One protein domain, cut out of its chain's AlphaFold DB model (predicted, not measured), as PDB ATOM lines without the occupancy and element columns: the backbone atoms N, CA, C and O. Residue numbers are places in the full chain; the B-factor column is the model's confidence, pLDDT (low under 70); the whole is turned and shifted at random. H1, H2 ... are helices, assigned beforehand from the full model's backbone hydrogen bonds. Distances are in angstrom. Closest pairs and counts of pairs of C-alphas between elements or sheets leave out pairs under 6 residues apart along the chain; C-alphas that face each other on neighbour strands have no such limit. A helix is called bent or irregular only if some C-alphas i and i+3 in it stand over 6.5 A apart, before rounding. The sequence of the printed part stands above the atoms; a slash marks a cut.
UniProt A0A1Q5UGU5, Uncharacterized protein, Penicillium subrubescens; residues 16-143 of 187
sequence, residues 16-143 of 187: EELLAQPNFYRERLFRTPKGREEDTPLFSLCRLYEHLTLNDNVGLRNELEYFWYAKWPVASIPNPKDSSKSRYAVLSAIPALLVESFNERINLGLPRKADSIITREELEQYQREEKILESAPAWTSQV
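AT A GLANCE: This is residues 16 to 143 of the 187 residues of an uncharacterized protein of Penicillium subrubescens (UniProt A0A1Q5UGU5). A long helix, H5, crosses a helical hairpin, H3 and H4, on one side, while little H7 packs on its other side. Short H1 and H2 sit at one end of the model, and H6 lies at the far end, reached from H5 by a long link, residues 108 to 119. The 128 printed residues hold seven named helices, H1 to H7 in chain order, and no named strand: all helix. The whole is compact, radius of gyration of the C-alphas 16.1 A, spanning 50 by 33 by 27 A.

IN THESE COORDINATES: Find C-alpha 85 at (48.481, 4.411, 25.246); from there H5 runs 33.9 A to C-alpha 107 at (19.115, -12.463, 24.496). It is neither bent nor irregular, but only just: C-alphas 92 and 95 are 6.5 A apart. H3, residues 41 to 53, measures 18.1 A and H4, 57 to 69, 18.4 A. H6, 120 to 128, measures 12.8 A. H1 is 16 to 20, H2 22 to 26 and H7 138 to 142.

HOW THE PARTS SIT: Look first at the hub, H3. Its residues 45 to 49 touch H5 about perpendicular, at 77 degrees; C-alphas 49 and 91 are closest, 6.1 A. H3 and H4 touch as a hairpin, at a shallow tilt of 17 degrees, opposite ways; C-alphas 51 and 60 are closest, 5.2 A. H5 touches H7, closest C-alphas 92 and 140, 4.7 A. H1 and H3 only just touch, with 3 pairs of C-alphas within 8 A, closest 18 and 53, 7.1 A. H2 and H3 are near each other; H6 touches no helix. Every O i to N i+4 pair is within hydrogen-bond range in H1 to H4, against 17 of 19 in H5, 4 of 5 in H6 and 0 of 1 in H7, where 2 of 2 O i to N i+3 pairs are.

THE WHOLE: C-alphas 20 and 121 are farthest apart, 50.4 A. The printed part has no cut. Long links join H2 to H3, H4 to H5 and H5 to H6. Residues 29 and 31 to 32 have pLDDT under 70.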
ATOM      1  N   GLU A  16      52.975  -3.618  20.556       96.81
ATOM      2  CA  GLU A  16      54.173  -3.559  19.730       96.81
ATOM      3  C   GLU A  16      55.199  -4.629  20.144       96.81
ATOM      4  O   GLU A  16      55.768  -5.310  19.292       96.81
ATOM      5  N   GLU A  17      55.401  -4.838  21.449       95.44
ATOM      6  CA  GLU A  17      56.289  -5.888  21.962       95.44
ATOM      7  C   GLU A  17      55.742  -7.296  21.694       95.44
ATOM      8  O   GLU A  17      56.514  -8.178  21.313       95.44
ATOM      9  N   LEU A  18      54.431  -7.510  21.873       94.44
ATOM     10  CA  LEU A  18      53.778  -8.796  21.595       94.44
ATOM     11  C   LEU A  18      53.895  -9.165  20.112       94.44
ATOM     12  O   LEU A  18      54.303 -10.279  19.782       94.44
ATOM     13  N   LEU A  19      53.591  -8.211  19.230       94.88
ATOM     14  CA  LEU A  19      53.623  -8.380  17.777       94.88
ATOM     15  C   LEU A  19      55.048  -8.527  17.227       94.88
ATOM     16  O   LEU A  19      55.239  -9.173  16.201       94.88
ATOM     17  N   ALA A  20      56.063  -7.987  17.909       95.00
ATOM     18  CA  ALA A  20      57.458  -8.161  17.509       95.00
ATOM     19  C   ALA A  20      57.992  -9.585  17.755       95.00
ATOM     20  O   ALA A  20      58.941 -10.003  17.092       95.00
ATOM     21  N   GLN A  21      57.434 -10.326  18.724       91.69
ATOM     22  CA  GLN A  21      57.895 -11.676  19.090       91.69
ATOM     23  C   GLN A  21      56.730 -12.630  19.420       91.69
ATOM     24  O   GLN A  21      56.699 -13.224  20.502       91.69
ATOM     25  N   PRO A  22      55.769 -12.843  18.505       89.62
ATOM     26  CA  PRO A  22      54.502 -13.487  18.838       89.62
ATOM     27  C   PRO A  22      54.670 -14.939  19.306       89.62
ATOM     28  O   PRO A  22      54.013 -15.363  20.254       89.62
ATOM     29  N   ASN A  23      55.603 -15.695  18.715       87.50
ATOM     30  CA  ASN A  23      55.849 -17.091  19.098       87.50
ATOM     31  C   ASN A  23      56.402 -17.220  20.526       87.50
ATOM     32  O   ASN A  23      55.989 -18.112  21.260       87.50
ATOM     33  N   PHE A  24      57.259 -16.288  20.959       87.19
ATOM     34  CA  PHE A  24      57.788 -16.281  22.326       87.19
ATOM     35  C   PHE A  24      56.670 -16.134  23.368       87.19
ATOM     36  O   PHE A  24      56.684 -16.807  24.398       87.19
ATOM     37  N   TYR A  25      55.687 -15.273  23.095       86.62
ATOM     38  CA  TYR A  25      54.571 -15.034  24.006       86.62
ATOM     39  C   TYR A  25      53.506 -16.133  23.950       86.62
ATOM     40  O   TYR A  25      52.984 -16.507  24.999       86.62
ATOM     41  N   ARG A  26      53.238 -16.709  22.767       84.44
ATOM     42  CA  ARG A  26      52.317 -17.852  22.605       84.44
ATOM     43  C   ARG A  26      52.800 -19.114  23.325       84.44
ATOM     44  O   ARG A  26      51.983 -19.894  23.800       84.44
ATOM     45  N   GLU A  27      54.112 -19.316  23.435       81.56
ATOM     46  CA  GLU A  27      54.709 -20.500  24.073       81.56
ATOM     47  C   GLU A  27      54.779 -20.418  25.615       81.56
ATOM     48  O   GLU A  27      55.292 -21.335  26.266       81.56
ATOM     49  N   ARG A  28      54.263 -19.347  26.243       79.12
ATOM     50  CA  ARG A  28      54.228 -19.218  27.711       79.12
ATOM     51  C   ARG A  28      53.381 -20.315  28.360       79.12
ATOM     52  O   ARG A  28      52.230 -20.543  28.003       79.12
ATOM     53  N   LEU A  29      53.958 -20.965  29.375       66.94
ATOM     54  CA  LEU A  29      53.355 -22.124  30.042       66.94
ATOM     55  C   LEU A  29      52.280 -21.747  31.070       66.94
ATOM     56  O   LEU A  29      51.316 -22.490  31.246       66.94
ATOM     57  N   PHE A  30      52.449 -20.630  31.783       71.75
ATOM     58  CA  PHE A  30      51.545 -20.231  32.862       71.75
ATOM     59  C   PHE A  30      50.689 -19.026  32.463       71.75
ATOM     60  O   PHE A  30      51.136 -18.141  31.741       71.75
ATOM     61  N   ARG A  31      49.453 -18.984  32.975       69.69
ATOM     62  CA  ARG A  31      48.472 -17.908  32.723       69.69
ATOM     63  C   ARG A  31      48.328 -16.916  33.881       69.69
ATOM     64  O   ARG A  31      47.748 -15.848  33.718       69.69
ATOM     65  N   THR A  32      48.887 -17.245  35.042       69.56
ATOM     66  CA  THR A  32      48.791 -16.437  36.262       69.56
ATOM     67  C   THR A  32      50.189 -16.043  36.723       69.56
ATOM     68  O   THR A  32      51.099 -16.874  36.642       69.56
ATOM     69  N   PRO A  33      50.398 -14.812  37.223       74.75
ATOM     70  CA  PRO A  33      51.676 -14.415  37.798       74.75
ATOM     71  C   PRO A  33      52.103 -15.341  38.919       74.75
ATOM     72  O   PRO A  33      51.285 -15.830  39.701       74.75
ATOM     73  N   LYS A  34      53.414 -15.506  39.059       75.88
ATOM     74  CA  LYS A  34      53.977 -16.265  40.168       75.88
ATOM     75  C   LYS A  34      53.543 -15.645  41.506       75.88
ATOM     76  O   LYS A  34      53.764 -14.460  41.736       75.88
ATOM     77  N   GLY A  35      52.951 -16.454  42.387       77.06
ATOM     78  CA  GLY A  35      52.554 -16.040  43.740       77.06
ATOM     79  C   GLY A  35      51.193 -15.340  43.856       77.06
ATOM     80  O   GLY A  35      50.926 -14.730  44.887       77.06
ATOM     81  N   ARG A  36      50.337 -15.400  42.827       76.50
ATOM     82  CA  ARG A  36      48.924 -14.991  42.914       76.50
ATOM     83  C   ARG A  36      48.042 -16.236  43.021       76.50
ATOM     84  O   ARG A  36      48.088 -17.082  42.134       76.50
ATOM     85  N   GLU A  37      47.266 -16.335  44.096       73.25
ATOM     86  CA  GLU A  37      46.386 -17.486  44.365       73.25
ATOM     87  C   GLU A  37      44.944 -17.256  43.894       73.25
ATOM     88  O   GLU A  37      44.272 -18.197  43.485       73.25
ATOM     89  N   GLU A  38      44.491 -16.000  43.894       83.94
ATOM     90  CA  GLU A  38      43.155 -15.610  43.445       83.94
ATOM     91  C   GLU A  38      43.222 -14.884  42.104       83.94
ATOM     92  O   GLU A  38      44.057 -13.995  41.884       83.94
ATOM     93  N   ASP A  39      42.313 -15.263  41.213       89.88
ATOM     94  CA  ASP A  39      42.152 -14.604  39.928       89.88
ATOM     95  C   ASP A  39      41.139 -13.458  40.009       89.88
ATOM     96  O   ASP A  39      40.305 -13.393  40.914       89.88
ATOM     97  N   THR A  40      41.228 -12.520  39.069       92.50
ATOM     98  CA  THR A  40      40.398 -11.310  39.071       92.50
ATOM     99  C   THR A  40      39.928 -10.963  37.660       92.50
ATOM    100  O   THR A  40      40.626 -11.276  36.691       92.50
ATOM    101  N   PRO A  41      38.818 -10.214  37.509       95.94
ATOM    102  CA  PRO A  41      38.385  -9.728  36.199       95.94
ATOM    103  C   PRO A  41      39.447  -8.869  35.495       95.94
ATOM    104  O   PRO A  41      39.511  -8.859  34.270       95.94
ATOM    105  N   LEU A  42      40.317  -8.179  36.246       94.88
ATOM    106  CA  LEU A  42      41.428  -7.416  35.671       94.88
ATOM    107  C   LEU A  42      42.514  -8.329  35.080       94.88
ATOM    108  O   LEU A  42      43.070  -8.032  34.027       94.88
ATOM    109  N   PHE A  43      42.824  -9.440  35.741       92.44
ATOM    110  CA  PHE A  43      43.789 -10.405  35.222       92.44
ATOM    111  C   PHE A  43      43.265 -11.157  34.007       92.44
ATOM    112  O   PHE A  43      43.998 -11.302  33.031       92.44
ATOM    113  N   SER A  44      41.989 -11.534  34.025       94.69
ATOM    114  CA  SER A  44      41.317 -12.081  32.850       94.69
ATOM    115  C   SER A  44      41.293 -11.089  31.685       94.69
ATOM    116  O   SER A  44      41.621 -11.465  30.562       94.69
ATOM    117  N   LEU A  45      41.055  -9.794  31.944       96.94
ATOM    118  CA  LEU A  45      41.167  -8.746  30.924       96.94
ATOM    119  C   LEU A  45      42.566  -8.704  30.281       96.94
ATOM    120  O   LEU A  45      42.674  -8.599  29.062       96.94
ATOM    121  N   CYS A  46      43.639  -8.811  31.072       94.69
ATOM    122  CA  CYS A  46      45.002  -8.858  30.534       94.69
ATOM    123  C   CYS A  46      45.263 -10.110  29.683       94.69
ATOM    124  O   CYS A  46      45.956 -10.015  28.674       94.69
ATOM    125  N   ARG A  47      44.701 -11.268  30.053       94.12
ATOM    126  CA  ARG A  47      44.815 -12.493  29.245       94.12
ATOM    127  C   ARG A  47      44.042 -12.381  27.936       94.12
ATOM    128  O   ARG A  47      44.598 -12.691  26.890       94.12
ATOM    129  N   LEU A  48      42.811 -11.861  27.973       96.25
ATOM    130  CA  LEU A  48      42.039 -11.534  26.765       96.25
ATOM    131  C   LEU A  48      42.824 -10.588  25.852       96.25
ATOM    132  O   LEU A  48      42.826 -10.770  24.640       96.25
ATOM    133  N   TYR A  49      43.520  -9.611  26.432       97.12
ATOM    134  CA  TYR A  49      44.383  -8.688  25.704       97.12
ATOM    135  C   TYR A  49      45.553  -9.383  25.002       97.12
ATOM    136  O   TYR A  49      45.767  -9.128  23.815       97.12
ATOM    137  N   GLU A  50      46.287 -10.262  25.690       94.94
ATOM    138  CA  GLU A  50      47.381 -11.016  25.066       94.94
ATOM    139  C   GLU A  50      46.840 -11.929  23.955       94.94
ATOM    140  O   GLU A  50      47.370 -11.902  22.845       94.94
ATOM    141  N   HIS A  51      45.748 -12.662  24.206       94.50
ATOM    142  CA  HIS A  51      45.134 -13.545  23.209       94.50
ATOM    143  C   HIS A  51      44.643 -12.780  21.976       94.50
ATOM    144  O   HIS A  51      44.944 -13.179  20.855       94.50
ATOM    145  N   LEU A  52      43.947 -11.656  22.169       96.62
ATOM    146  CA  LEU A  52      43.471 -10.811  21.076       96.62
ATOM    147  C   LEU A  52      44.639 -10.255  20.251       96.62
ATOM    148  O   LEU A  52      44.641 -10.354  19.031       96.62
ATOM    149  N   THR A  53      45.653  -9.698  20.916       96.50
ATOM    150  CA  THR A  53      46.804  -9.082  20.236       96.50
ATOM    151  C   THR A  53      47.630 -10.107  19.459       96.50
ATOM    152  O   THR A  53      48.213  -9.786  18.430       96.50
ATOM    153  N   LEU A  54      47.682 -11.349  19.937       94.12
ATOM    154  CA  LEU A  54      48.396 -12.443  19.283       94.12
ATOM    155  C   LEU A  54      47.522 -13.231  18.294       94.12
ATOM    156  O   LEU A  54      47.973 -14.281  17.833       94.12
ATOM    157  N   ASN A  55      46.301 -12.775  17.990       93.06
ATOM    158  CA  ASN A  55      45.305 -13.505  17.196       93.06
ATOM    159  C   ASN A  55      45.112 -14.973  17.652       93.06
ATOM    160  O   ASN A  55      44.890 -15.877  16.851       93.06
ATOM    161  N   ASP A  56      45.246 -15.243  18.953       92.00
ATOM    162  CA  ASP A  56      45.048 -16.569  19.538       92.00
ATOM    163  C   ASP A  56      43.555 -16.802  19.796       92.00
ATOM    164  O   ASP A  56      43.047 -16.627  20.906       92.00
ATOM    165  N   ASN A  57      42.846 -17.203  18.740       90.12
ATOM    166  CA  ASN A  57      41.403 -17.448  18.773       90.12
ATOM    167  C   ASN A  57      40.994 -18.517  19.803       90.12
ATOM    168  O   ASN A  57      39.943 -18.401  20.437       90.12
ATOM    169  N   VAL A  58      41.817 -19.552  20.003       90.19
ATOM    170  CA  VAL A  58      41.525 -20.623  20.971       90.19
ATOM    171  C   VAL A  58      41.665 -20.096  22.396       90.19
ATOM    172  O   VAL A  58      40.779 -20.305  23.227       90.19
ATOM    173  N   GLY A  59      42.757 -19.388  22.684       91.62
ATOM    174  CA  GLY A  59      42.966 -18.741  23.972       91.62
ATOM    175  C   GLY A  59      41.888 -17.708  24.288       91.62
ATOM    176  O   GLY A  59      41.345 -17.725  25.392       91.62
ATOM    177  N   LEU A  60      41.510 -16.890  23.301       93.81
ATOM    178  CA  LEU A  60      40.461 -15.883  23.432       93.81
ATOM    179  C   LEU A  60      39.114 -16.520  23.796       93.81
ATOM    180  O   LEU A  60      38.493 -16.101  24.771       93.81
ATOM    181  N   ARG A  61      38.683 -17.568  23.079       93.81
ATOM    182  CA  ARG A  61      37.423 -18.281  23.364       93.81
ATOM    183  C   ARG A  61      37.417 -18.929  24.749       93.81
ATOM    184  O   ARG A  61      36.441 -18.784  25.480       93.81
ATOM    185  N   ASN A  62      38.509 -19.590  25.129       93.19
ATOM    186  CA  ASN A  62      38.628 -20.210  26.452       93.19
ATOM    187  C   ASN A  62      38.559 -19.167  27.576       93.19
ATOM    188  O   ASN A  62      37.946 -19.405  28.613       93.19
ATOM    189  N   GLU A  63      39.179 -18.005  27.377       95.12
ATOM    190  CA  GLU A  63      39.171 -16.932  28.366       95.12
ATOM    191  C   GLU A  63      37.809 -16.216  28.430       95.12
ATOM    192  O   GLU A  63      37.352 -15.877  29.520       95.12
ATOM    193  N   LEU A  64      37.110 -16.061  27.296       95.88
ATOM    194  CA  LEU A  64      35.716 -15.597  27.251       95.88
ATOM    195  C   LEU A  64      34.792 -16.521  28.051       95.88
ATOM    196  O   LEU A  64      33.971 -16.053  28.841       95.88
ATOM    197  N   GLU A  65      34.941 -17.833  27.867       94.62
ATOM    198  CA  GLU A  65      34.189 -18.847  28.604       94.62
ATOM    199  C   GLU A  65      34.519 -18.835  30.096       94.62
ATOM    200  O   GLU A  65      33.618 -18.864  30.937       94.62
ATOM    201  N   TYR A  66      35.801 -18.721  30.438       94.38
ATOM    202  CA  TYR A  66      36.232 -18.587  31.821       94.38
ATOM    203  C   TYR A  66      35.628 -17.342  32.481       94.38
ATOM    204  O   TYR A  66      35.016 -17.457  33.542       94.38
ATOM    205  N   PHE A  67      35.712 -16.169  31.840       96.44
ATOM    206  CA  PHE A  67      35.107 -14.932  32.346       96.44
ATOM    207  C   PHE A  67      33.588 -15.097  32.512       96.44
ATOM    208  O   PHE A  67      33.006 -14.663  33.515       96.44
ATOM    209  N   TRP A  68      32.936 -15.779  31.561       95.75
ATOM    210  CA  TRP A  68      31.527 -16.129  31.676       95.75
ATOM    211  C   TRP A  68      31.277 -16.943  32.961       95.75
ATOM    212  O   TRP A  68      30.526 -16.500  33.831       95.75
ATOM    213  N   TYR A  69      31.928 -18.079  33.177       93.88
ATOM    214  CA  TYR A  69      31.623 -18.915  34.348       93.88
ATOM    215  C   TYR A  69      32.212 -18.427  35.675       93.88
ATOM    216  O   TYR A  69      31.709 -18.811  36.729       93.88
ATOM    217  N   ALA A  70      33.179 -17.510  35.654       94.19
ATOM    218  CA  ALA A  70      33.617 -16.780  36.842       94.19
ATOM    219  C   ALA A  70      32.523 -15.841  37.395       94.19
ATOM    220  O   ALA A  70      32.647 -15.328  38.507       94.19
ATOM    221  N   LYS A  71      31.440 -15.623  36.628       94.44
ATOM    222  CA  LYS A  71      30.269 -14.803  36.989       94.44
ATOM    223  C   LYS A  71      30.643 -13.371  37.400       94.44
ATOM    224  O   LYS A  71      29.895 -12.711  38.117       94.44
ATOM    225  N   TRP A  72      31.777 -12.862  36.911       96.25
ATOM    226  CA  TRP A  72      32.142 -11.458  37.066       96.25
ATOM    227  C   TRP A  72      31.279 -10.593  36.137       96.25
ATOM    228  O   TRP A  72      31.203 -10.893  34.941       96.25
ATOM    229  N   PRO A  73      30.632  -9.527  36.646       97.31
ATOM    230  CA  PRO A  73      29.999  -8.524  35.797       97.31
ATOM    231  C   PRO A  73      31.045  -7.787  34.969       97.31
ATOM    232  O   PRO A  73      32.053  -7.330  35.523       97.31
ATOM    233  N   VAL A  74      30.784  -7.575  33.680       98.50
ATOM    234  CA  VAL A  74      31.707  -6.840  32.800       98.50
ATOM    235  C   VAL A  74      31.914  -5.418  33.323       98.50
ATOM    236  O   VAL A  74      33.043  -4.937  33.378       98.50
ATOM    237  N   ALA A  75      30.858  -4.781  33.833       98.19
ATOM    238  CA  ALA A  75      30.910  -3.432  34.398       98.19
ATOM    239  C   ALA A  75      31.829  -3.296  35.628       98.19
ATOM    240  O   ALA A  75      32.255  -2.188  35.955       98.19
ATOM    241  N   SER A  76      32.139  -4.406  36.310       97.00
ATOM    242  CA  SER A  76      32.981  -4.414  37.512       97.00
ATOM    243  C   SER A  76      34.481  -4.506  37.229       97.00
ATOM    244  O   SER A  76      35.264  -4.430  38.176       97.00
ATOM    245  N   ILE A  77      34.904  -4.648  35.964       98.44
ATOM    246  CA  ILE A  77      36.328  -4.728  35.621       98.44
ATOM    247  C   ILE A  77      37.036  -3.434  36.080       98.44
ATOM    248  O   ILE A  77      36.714  -2.349  35.575       98.44
ATOM    249  N   PRO A  78      38.005  -3.516  37.014       97.75
ATOM    250  CA  PRO A  78      38.706  -2.343  37.526       97.75
ATOM    251  C   PRO A  78      39.488  -1.610  36.434       97.75
ATOM    252  O   PRO A  78      40.020  -2.229  35.517       97.75
ATOM    253  N   ASN A  79      39.613  -0.288  36.564       97.81
ATOM    254  CA  ASN A  79      40.454   0.500  35.667       97.81
ATOM    255  C   ASN A  79      41.949   0.185  35.922       97.81
ATOM    256  O   ASN A  79      42.415   0.462  37.033       97.81
ATOM    257  N   PRO A  80      42.713  -0.320  34.928       95.62
ATOM    258  CA  PRO A  80      44.145  -0.594  35.080       95.62
ATOM    259  C   PRO A  80      45.005   0.664  35.269       95.62
ATOM    260  O   PRO A  80      46.116   0.557  35.780       95.62
ATOM    261  N   LYS A  81      44.509   1.847  34.868       95.25
ATOM    262  CA  LYS A  81      45.250   3.123  34.827       95.25
ATOM    263  C   LYS A  81      46.583   2.983  34.090       95.25
ATOM    264  O   LYS A  81      47.633   3.401  34.575       95.25
ATOM    265  N   ASP A  82      46.517   2.337  32.935       95.00
ATOM    266  CA  ASP A  82      47.692   1.921  32.190       95.00
ATOM    267  C   ASP A  82      48.421   3.121  31.560       95.00
ATOM    268  O   ASP A  82      47.797   4.019  30.994       95.00
ATOM    269  N   SER A  83      49.749   3.154  31.688       95.44
ATOM    270  CA  SER A  83      50.592   4.233  31.163       95.44
ATOM    271  C   SER A  83      50.895   4.106  29.668       95.44
ATOM    272  O   SER A  83      51.230   5.109  29.036       95.44
ATOM    273  N   SER A  84      50.785   2.907  29.085       97.25
ATOM    274  CA  SER A  84      50.940   2.708  27.644       97.25
ATOM    275  C   SER A  84      49.629   3.030  26.937       97.25
ATOM    276  O   SER A  84      48.614   2.373  27.166       97.25
ATOM    277  N   LYS A  85      49.657   4.018  26.035       98.00
ATOM    278  CA  LYS A  85      48.481   4.411  25.246       98.00
ATOM    279  C   LYS A  85      47.937   3.239  24.418       98.00
ATOM    280  O   LYS A  85      46.737   2.982  24.482       98.00
ATOM    281  N   SER A  86      48.802   2.522  23.688       98.12
ATOM    282  CA  SER A  86      48.422   1.397  22.817       98.12
ATOM    283  C   SER A  86      47.795   0.259  23.618       98.12
ATOM    284  O   SER A  86      46.668  -0.150  23.335       98.12
ATOM    285  N   ARG A  87      48.452  -0.174  24.699       98.00
ATOM    286  CA  ARG A  87      47.911  -1.211  25.587       98.00
ATOM    287  C   ARG A  87      46.591  -0.783  26.223       98.00
ATOM    288  O   ARG A  87      45.641  -1.562  26.238       98.00
ATOM    289  N   TYR A  88      46.497   0.456  26.711       98.44
ATOM    290  CA  TYR A  88      45.276   0.944  27.349       98.44
ATOM    291  C   TYR A  88      44.099   1.011  26.371       98.44
ATOM    292  O   TYR A  88      42.978   0.665  26.742       98.44
ATOM    293  N   ALA A  89      44.351   1.397  25.116       98.56
ATOM    294  CA  ALA A  89      43.340   1.409  24.066       98.56
ATOM    295  C   ALA A  89      42.781   0.002  23.806       98.56
ATOM    296  O   ALA A  89      41.561  -0.165  23.865       98.56
ATOM    297  N   VAL A  90      43.640  -1.011  23.623       98.44
ATOM    298  CA  VAL A  90      43.199  -2.405  23.420       98.44
ATOM    299  C   VAL A  90      42.437  -2.918  24.648       98.44
ATOM    300  O   VAL A  90      41.307  -3.389  24.519       98.44
ATOM    301  N   LEU A  91      42.992  -2.740  25.856       98.50
ATOM    302  CA  LEU A  91      42.332  -3.111  27.116       98.50
ATOM    303  C   LEU A  91      40.953  -2.456  27.266       98.50
ATOM    304  O   LEU A  91      40.032  -3.073  27.791       98.50
ATOM    305  N   SER A  92      40.789  -1.213  26.809       98.56
ATOM    306  CA  SER A  92      39.514  -0.493  26.883       98.56
ATOM    307  C   SER A  92      38.475  -0.947  25.855       98.56
ATOM    308  O   SER A  92      37.284  -0.721  26.068       98.56
ATOM    309  N   ALA A  93      38.898  -1.579  24.758       98.50
ATOM    310  CA  ALA A  93      38.003  -2.072  23.716       98.50
ATOM    311  C   ALA A  93      37.425  -3.460  24.046       98.50
ATOM    312  O   ALA A  93      36.268  -3.736  23.732       98.50
ATOM    313  N   ILE A  94      38.190  -4.311  24.739       98.62
ATOM    314  CA  ILE A  94      37.783  -5.687  25.075       98.62
ATOM    315  C   ILE A  94      36.454  -5.758  25.847       98.62
ATOM    316  O   ILE A  94      35.621  -6.589  25.487       98.62
ATOM    317  N   PRO A  95      36.160  -4.902  26.849       98.75
ATOM    318  CA  PRO A  95      34.866  -4.946  27.522       98.75
ATOM    319  C   PRO A  95      33.670  -4.734  26.590       98.75
ATOM    320  O   PRO A  95      32.602  -5.267  26.865       98.75
ATOM    321  N   ALA A  96      33.822  -4.005  25.480       98.50
ATOM    322  CA  ALA A  96      32.751  -3.873  24.495       98.50
ATOM    323  C   ALA A  96      32.516  -5.184  23.719       98.50
ATOM    324  O   ALA A  96      31.364  -5.524  23.456       98.50
ATOM    325  N   LEU A  97      33.577  -5.949  23.429       98.31
ATOM    326  CA  LEU A  97      33.477  -7.298  22.855       98.31
ATOM    327  C   LEU A  97      32.796  -8.272  23.834       98.31
ATOM    328  O   LEU A  97      31.927  -9.046  23.439       98.31
ATOM    329  N   LEU A  98      33.135  -8.194  25.129       98.38
ATOM    330  CA  LEU A  98      32.474  -8.984  26.178       98.38
ATOM    331  C   LEU A  98      30.975  -8.688  26.244       98.38
ATOM    332  O   LEU A  98      30.168  -9.610  26.274       98.38
ATOM    333  N   VAL A  99      30.606  -7.404  26.249       98.50
ATOM    334  CA  VAL A  99      29.205  -6.966  26.280       98.50
ATOM    335  C   VAL A  99      28.432  -7.506  25.084       98.50
ATOM    336  O   VAL A  99      27.339  -8.029  25.279       98.50
ATOM    337  N   GLU A 100      28.978  -7.404  23.871       97.56
ATOM    338  CA  GLU A 100      28.337  -7.934  22.663       97.56
ATOM    339  C   GLU A 100      28.086  -9.441  22.781       97.56
ATOM    340  O   GLU A 100      26.939  -9.888  22.731       97.56
ATOM    341  N   SER A 101      29.150 -10.207  23.033       96.50
ATOM    342  CA  SER A 101      29.091 -11.665  23.148       96.50
ATOM    343  C   SER A 101      28.117 -12.128  24.237       96.50
ATOM    344  O   SER A 101      27.276 -13.011  24.030       96.50
ATOM    345  N   PHE A 102      28.189 -11.514  25.418       97.56
ATOM    346  CA  PHE A 102      27.396 -11.937  26.567       97.56
ATOM    347  C   PHE A 102      25.931 -11.540  26.415       97.56
ATOM    348  O   PHE A 102      25.050 -12.341  26.734       97.56
ATOM    349  N   ASN A 103      25.655 -10.347  25.887       97.62
ATOM    350  CA  ASN A 103      24.283  -9.905  25.665       97.62
ATOM    351  C   ASN A 103      23.588 -10.708  24.573       97.62
ATOM    352  O   ASN A 103      22.381 -10.913  24.676       97.62
ATOM    353  N   GLU A 104      24.305 -11.229  23.578       95.25
ATOM    354  CA  GLU A 104      23.714 -12.173  22.629       95.25
ATOM    355  C   GLU A 104      23.229 -13.450  23.330       95.25
ATOM    356  O   GLU A 104      22.065 -13.826  23.181       95.25
ATOM    357  N   ARG A 105      24.061 -14.069  24.182       93.81
ATOM    358  CA  ARG A 105      23.651 -15.249  24.972       93.81
ATOM    359  C   ARG A 105      22.464 -14.948  25.882       93.81
ATOM    360  O   ARG A 105      21.499 -15.713  25.911       93.81
ATOM    361  N   ILE A 106      22.500 -13.818  26.586       95.94
ATOM    362  CA  ILE A 106      21.391 -13.382  27.446       95.94
ATOM    363  C   ILE A 106      20.120 -13.184  26.612       95.94
ATOM    364  O   ILE A 106      19.028 -13.580  27.025       95.94
ATOM    365  N   ASN A 107      20.244 -12.644  25.399       94.88
ATOM    366  CA  ASN A 107      19.115 -12.463  24.496       94.88
ATOM    367  C   ASN A 107      18.511 -13.780  23.999       94.88
ATOM    368  O   ASN A 107      17.294 -13.812  23.805       94.88
ATOM    369  N   LEU A 108      19.306 -14.850  23.895       91.69
ATOM    370  CA  LEU A 108      18.850 -16.221  23.627       91.69
ATOM    371  C   LEU A 108      18.211 -16.911  24.850       91.69
ATOM    372  O   LEU A 108      17.706 -18.030  24.740       91.69
ATOM    373  N   GLY A 109      18.190 -16.243  26.009       92.56
ATOM    374  CA  GLY A 109      17.618 -16.759  27.252       92.56
ATOM    375  C   GLY A 109      18.614 -17.495  28.143       92.56
ATOM    376  O   GLY A 109      18.192 -18.251  29.010       92.56
ATOM    377  N   LEU A 110      19.920 -17.290  27.944       93.38
ATOM    378  CA  LEU A 110      20.975 -17.843  28.795       93.38
ATOM    379  C   LEU A 110      21.550 -16.744  29.702       93.38
ATOM    380  O   LEU A 110      22.457 -16.020  29.286       93.38
ATOM    381  N   PRO A 111      21.045 -16.573  30.937       94.25
ATOM    382  CA  PRO A 111      21.535 -15.545  31.842       94.25
ATOM    383  C   PRO A 111      22.900 -15.923  32.434       94.25
ATOM    384  O   PRO A 111      23.242 -17.097  32.548       94.25
ATOM    385  N   ARG A 112      23.648 -14.928  32.927       93.69
ATOM    386  CA  ARG A 112      24.958 -15.118  33.592       93.69
ATOM    387  C   ARG A 112      24.913 -16.077  34.787       93.69
ATOM    388  O   ARG A 112      25.916 -16.702  35.119       93.69
ATOM    389  N   LYS A 113      23.754 -16.175  35.451       92.38
ATOM    390  CA  LYS A 113      23.551 -17.061  36.606       92.38
ATOM    391  C   LYS A 113      23.467 -18.540  36.230       92.38
ATOM    392  O   LYS A 113      23.710 -19.356  37.116       92.38
ATOM    393  N   ALA A 114      23.134 -18.855  34.974       91.81
ATOM    394  CA  ALA A 114      22.972 -20.223  34.503       91.81
ATOM    395  C   ALA A 114      24.284 -21.005  34.631       91.81
ATOM    396  O   ALA A 114      25.374 -20.462  34.418       91.81
ATOM    397  N   ASP A 115      24.164 -22.280  34.980       90.31
ATOM    398  CA  ASP A 115      25.295 -23.198  35.008       90.31
ATOM    399  C   ASP A 115      25.639 -23.680  33.591       90.31
ATOM    400  O   ASP A 115      24.924 -23.409  32.624       90.31
ATOM    401  N   SER A 116      26.774 -24.363  33.446       86.25
ATOM    402  CA  SER A 116      27.257 -24.836  32.140       86.25
ATOM    403  C   SER A 116      26.378 -25.923  31.523       86.25
ATOM    404  O   SER A 116      26.358 -26.087  30.305       86.25
ATOM    405  N   ILE A 117      25.643 -26.654  32.360       88.69
ATOM    406  CA  ILE A 117      24.685 -27.675  31.954       88.69
ATOM    407  C   ILE A 117      23.335 -27.254  32.514       88.69
ATOM    408  O   ILE A 117      23.185 -27.128  33.726       88.69
ATOM    409  N   ILE A 118      22.366 -27.060  31.624       91.25
ATOM    410  CA  ILE A 118      20.990 -26.731  31.987       91.25
ATOM    411  C   ILE A 118      20.030 -27.707  31.319       91.25
ATOM    412  O   ILE A 118      20.255 -28.184  30.203       91.25
ATOM    413  N   THR A 119      18.948 -27.999  32.016       93.38
ATOM    414  CA  THR A 119      17.802 -28.736  31.495       93.38
ATOM    415  C   THR A 119      16.979 -27.864  30.549       93.38
ATOM    416  O   THR A 119      17.117 -26.638  30.488       93.38
ATOM    417  N   ARG A 120      16.083 -28.503  29.792       92.25
ATOM    418  CA  ARG A 120      15.159 -27.785  28.914       92.25
ATOM    419  C   ARG A 120      14.182 -26.935  29.726       92.25
ATOM    420  O   ARG A 120      13.873 -25.817  29.332       92.25
ATOM    421  N   GLU A 121      13.731 -27.453  30.861       94.19
ATOM    422  CA  GLU A 121      12.824 -26.777  31.780       94.19
ATOM    423  C   GLU A 121      13.464 -25.506  32.357       94.19
ATOM    424  O   GLU A 121      12.824 -24.454  32.377       94.19
ATOM    425  N   GLU A 122      14.742 -25.570  32.751       94.06
ATOM    426  CA  GLU A 122      15.505 -24.396  33.201       94.06
ATOM    427  C   GLU A 122      15.678 -23.364  32.086       94.06
ATOM    428  O   GLU A 122      15.482 -22.173  32.324       94.06
ATOM    429  N   LEU A 123      15.985 -23.794  30.857       92.44
ATOM    430  CA  LEU A 123      16.085 -22.880  29.717       92.44
ATOM    431  C   LEU A 123      14.758 -22.153  29.454       92.44
ATOM    432  O   LEU A 123      14.736 -20.932  29.293       92.44
ATOM    433  N   GLU A 124      13.642 -22.883  29.442       94.00
ATOM    434  CA  GLU A 124      12.309 -22.299  29.277       94.00
ATOM    435  C   GLU A 124      11.948 -21.350  30.427       94.00
ATOM    436  O   GLU A 124      11.243 -20.361  30.218       94.00
ATOM    437  N   GLN A 125      12.405 -21.636  31.648       94.19
ATOM    438  CA  GLN A 125      12.262 -20.718  32.773       94.19
ATOM    439  C   GLN A 125      13.069 -19.439  32.537       94.19
ATOM    440  O   GLN A 125      12.487 -18.357  32.581       94.19
ATOM    441  N   TYR A 126      14.362 -19.545  32.230       95.00
ATOM    442  CA  TYR A 126      15.228 -18.389  31.999       95.00
ATOM    443  C   TYR A 126      14.744 -17.493  30.857       95.00
ATOM    444  O   TYR A 126      14.821 -16.272  30.960       95.00
ATOM    445  N   GLN A 127      14.171 -18.068  29.798       92.88
ATOM    446  CA  GLN A 127      13.586 -17.303  28.692       92.88
ATOM    447  C   GLN A 127      12.384 -16.433  29.096       92.88
ATOM    448  O   GLN A 127      12.079 -15.466  28.397       92.88
ATOM    449  N   ARG A 128      11.694 -16.766  30.195       93.81
ATOM    450  CA  ARG A 128      10.557 -15.990  30.729       93.81
ATOM    451  C   ARG A 128      10.983 -14.940  31.753       93.81
ATOM    452  O   ARG A 128      10.170 -14.088  32.108       93.81
ATOM    453  N   GLU A 129      12.207 -15.022  32.262       93.69
ATOM    454  CA  GLU A 129      12.735 -14.072  33.234       93.69
ATOM    455  C   GLU A 129      13.131 -12.743  32.573       93.69
ATOM    456  O   GLU A 129      13.361 -12.651  31.366       93.69
ATOM    457  N   GLU A 130      13.229 -11.691  33.386       94.81
ATOM    458  CA  GLU A 130      13.767 -10.412  32.935       94.81
ATOM    459  C   GLU A 130      15.256 -10.548  32.582       94.81
ATOM    460  O   GLU A 130      16.061 -11.090  33.344       94.81
ATOM    461  N   LYS A 131      15.630 -10.032  31.408       96.00
ATOM    462  CA  LYS A 131      17.006 -10.078  30.913       96.00
ATOM    463  C   LYS A 131      17.854  -9.019  31.609       96.00
ATOM    464  O   LYS A 131      17.647  -7.825  31.414       96.00
ATOM    465  N   ILE A 132      18.862  -9.460  32.355       96.38
ATOM    466  CA  ILE A 132      19.886  -8.585  32.933       96.38
ATOM    467  C   ILE A 132      21.047  -8.507  31.944       96.38
ATOM    468  O   ILE A 132      21.841  -9.442  31.860       96.38
ATOM    469  N   LEU A 133      21.113  -7.417  31.177       98.06
ATOM    470  CA  LEU A 133      22.166  -7.185  30.187       98.06
ATOM    471  C   LEU A 133      23.451  -6.659  30.841       98.06
ATOM    472  O   LEU A 133      23.422  -5.878  31.793       98.06
ATOM    473  N   GLU A 134      24.586  -7.065  30.287       98.31
ATOM    474  CA  GLU A 134      25.913  -6.563  30.623       98.31
ATOM    475  C   GLU A 134      26.130  -5.156  30.055       98.31
ATOM    476  O   GLU A 134      25.574  -4.769  29.021       98.31
ATOM    477  N   SER A 135      26.996  -4.400  30.726       98.44
ATOM    478  CA  SER A 135      27.457  -3.085  30.284       98.44
ATOM    479  C   SER A 135      28.964  -2.956  30.486       98.44
ATOM    480  O   SER A 135      29.554  -3.626  31.334       98.44
ATOM    481  N   ALA A 136      29.605  -2.110  29.681       98.31
ATOM    482  CA  ALA A 136      31.038  -1.876  29.798       98.31
ATOM    483  C   ALA A 136      31.345  -1.009  31.038       98.31
ATOM    484  O   ALA A 136      30.534  -0.149  31.399       98.31
ATOM    485  N   PRO A 137      32.520  -1.165  31.676       98.56
ATOM    486  CA  PRO A 137      32.947  -0.271  32.745       98.56
ATOM    487  C   PRO A 137      32.986   1.188  32.286       98.56
ATOM    488  O   PRO A 137      33.483   1.486  31.202       98.56
ATOM    489  N   ALA A 138      32.581   2.124  33.144       97.94
ATOM    490  CA  ALA A 138      32.544   3.548  32.792       97.94
ATOM    491  C   ALA A 138      33.900   4.101  32.306       97.94
ATOM    492  O   ALA A 138      33.942   4.985  31.449       97.94
ATOM    493  N   TRP A 139      35.015   3.567  32.821       98.38
ATOM    494  CA  TRP A 139      36.358   4.030  32.467       98.38
ATOM    495  C   TRP A 139      36.723   3.782  30.999       98.38
ATOM    496  O   TRP A 139      37.511   4.548  30.450       98.38
ATOM    497  N   THR A 140      36.144   2.774  30.335       98.31
ATOM    498  CA  THR A 140      36.500   2.439  28.944       98.31
ATOM    499  C   THR A 140      36.126   3.561  27.978       98.31
ATOM    500  O   THR A 140      36.856   3.841  27.023       98.31
ATOM    501  N   SER A 141      35.031   4.269  28.263       96.88
ATOM    502  CA  SER A 141      34.572   5.432  27.495       96.88
ATOM    503  C   SER A 141      35.514   6.636  27.598       96.88
ATOM    504  O   SER A 141      35.566   7.455  26.686       96.88
ATOM    505  N   GLN A 142      36.292   6.720  28.680       97.00
ATOM    506  CA  GLN A 142      37.214   7.825  28.958       97.00
ATOM    507  C   GLN A 142      38.588   7.621  28.311       97.00
ATOM    508  O   GLN A 142      39.378   8.561  28.238       97.00
ATOM    509  N   VAL A 143      38.894   6.402  27.852       97.94
ATOM    510  CA  VAL A 143      40.160   6.111  27.173       97.94
ATOM    511  C   VAL A 143      40.122   6.706  25.766       97.94
ATOM    512  O   VAL A 143      39.213   6.365  25.001       97.94
TER     513      VAL A 143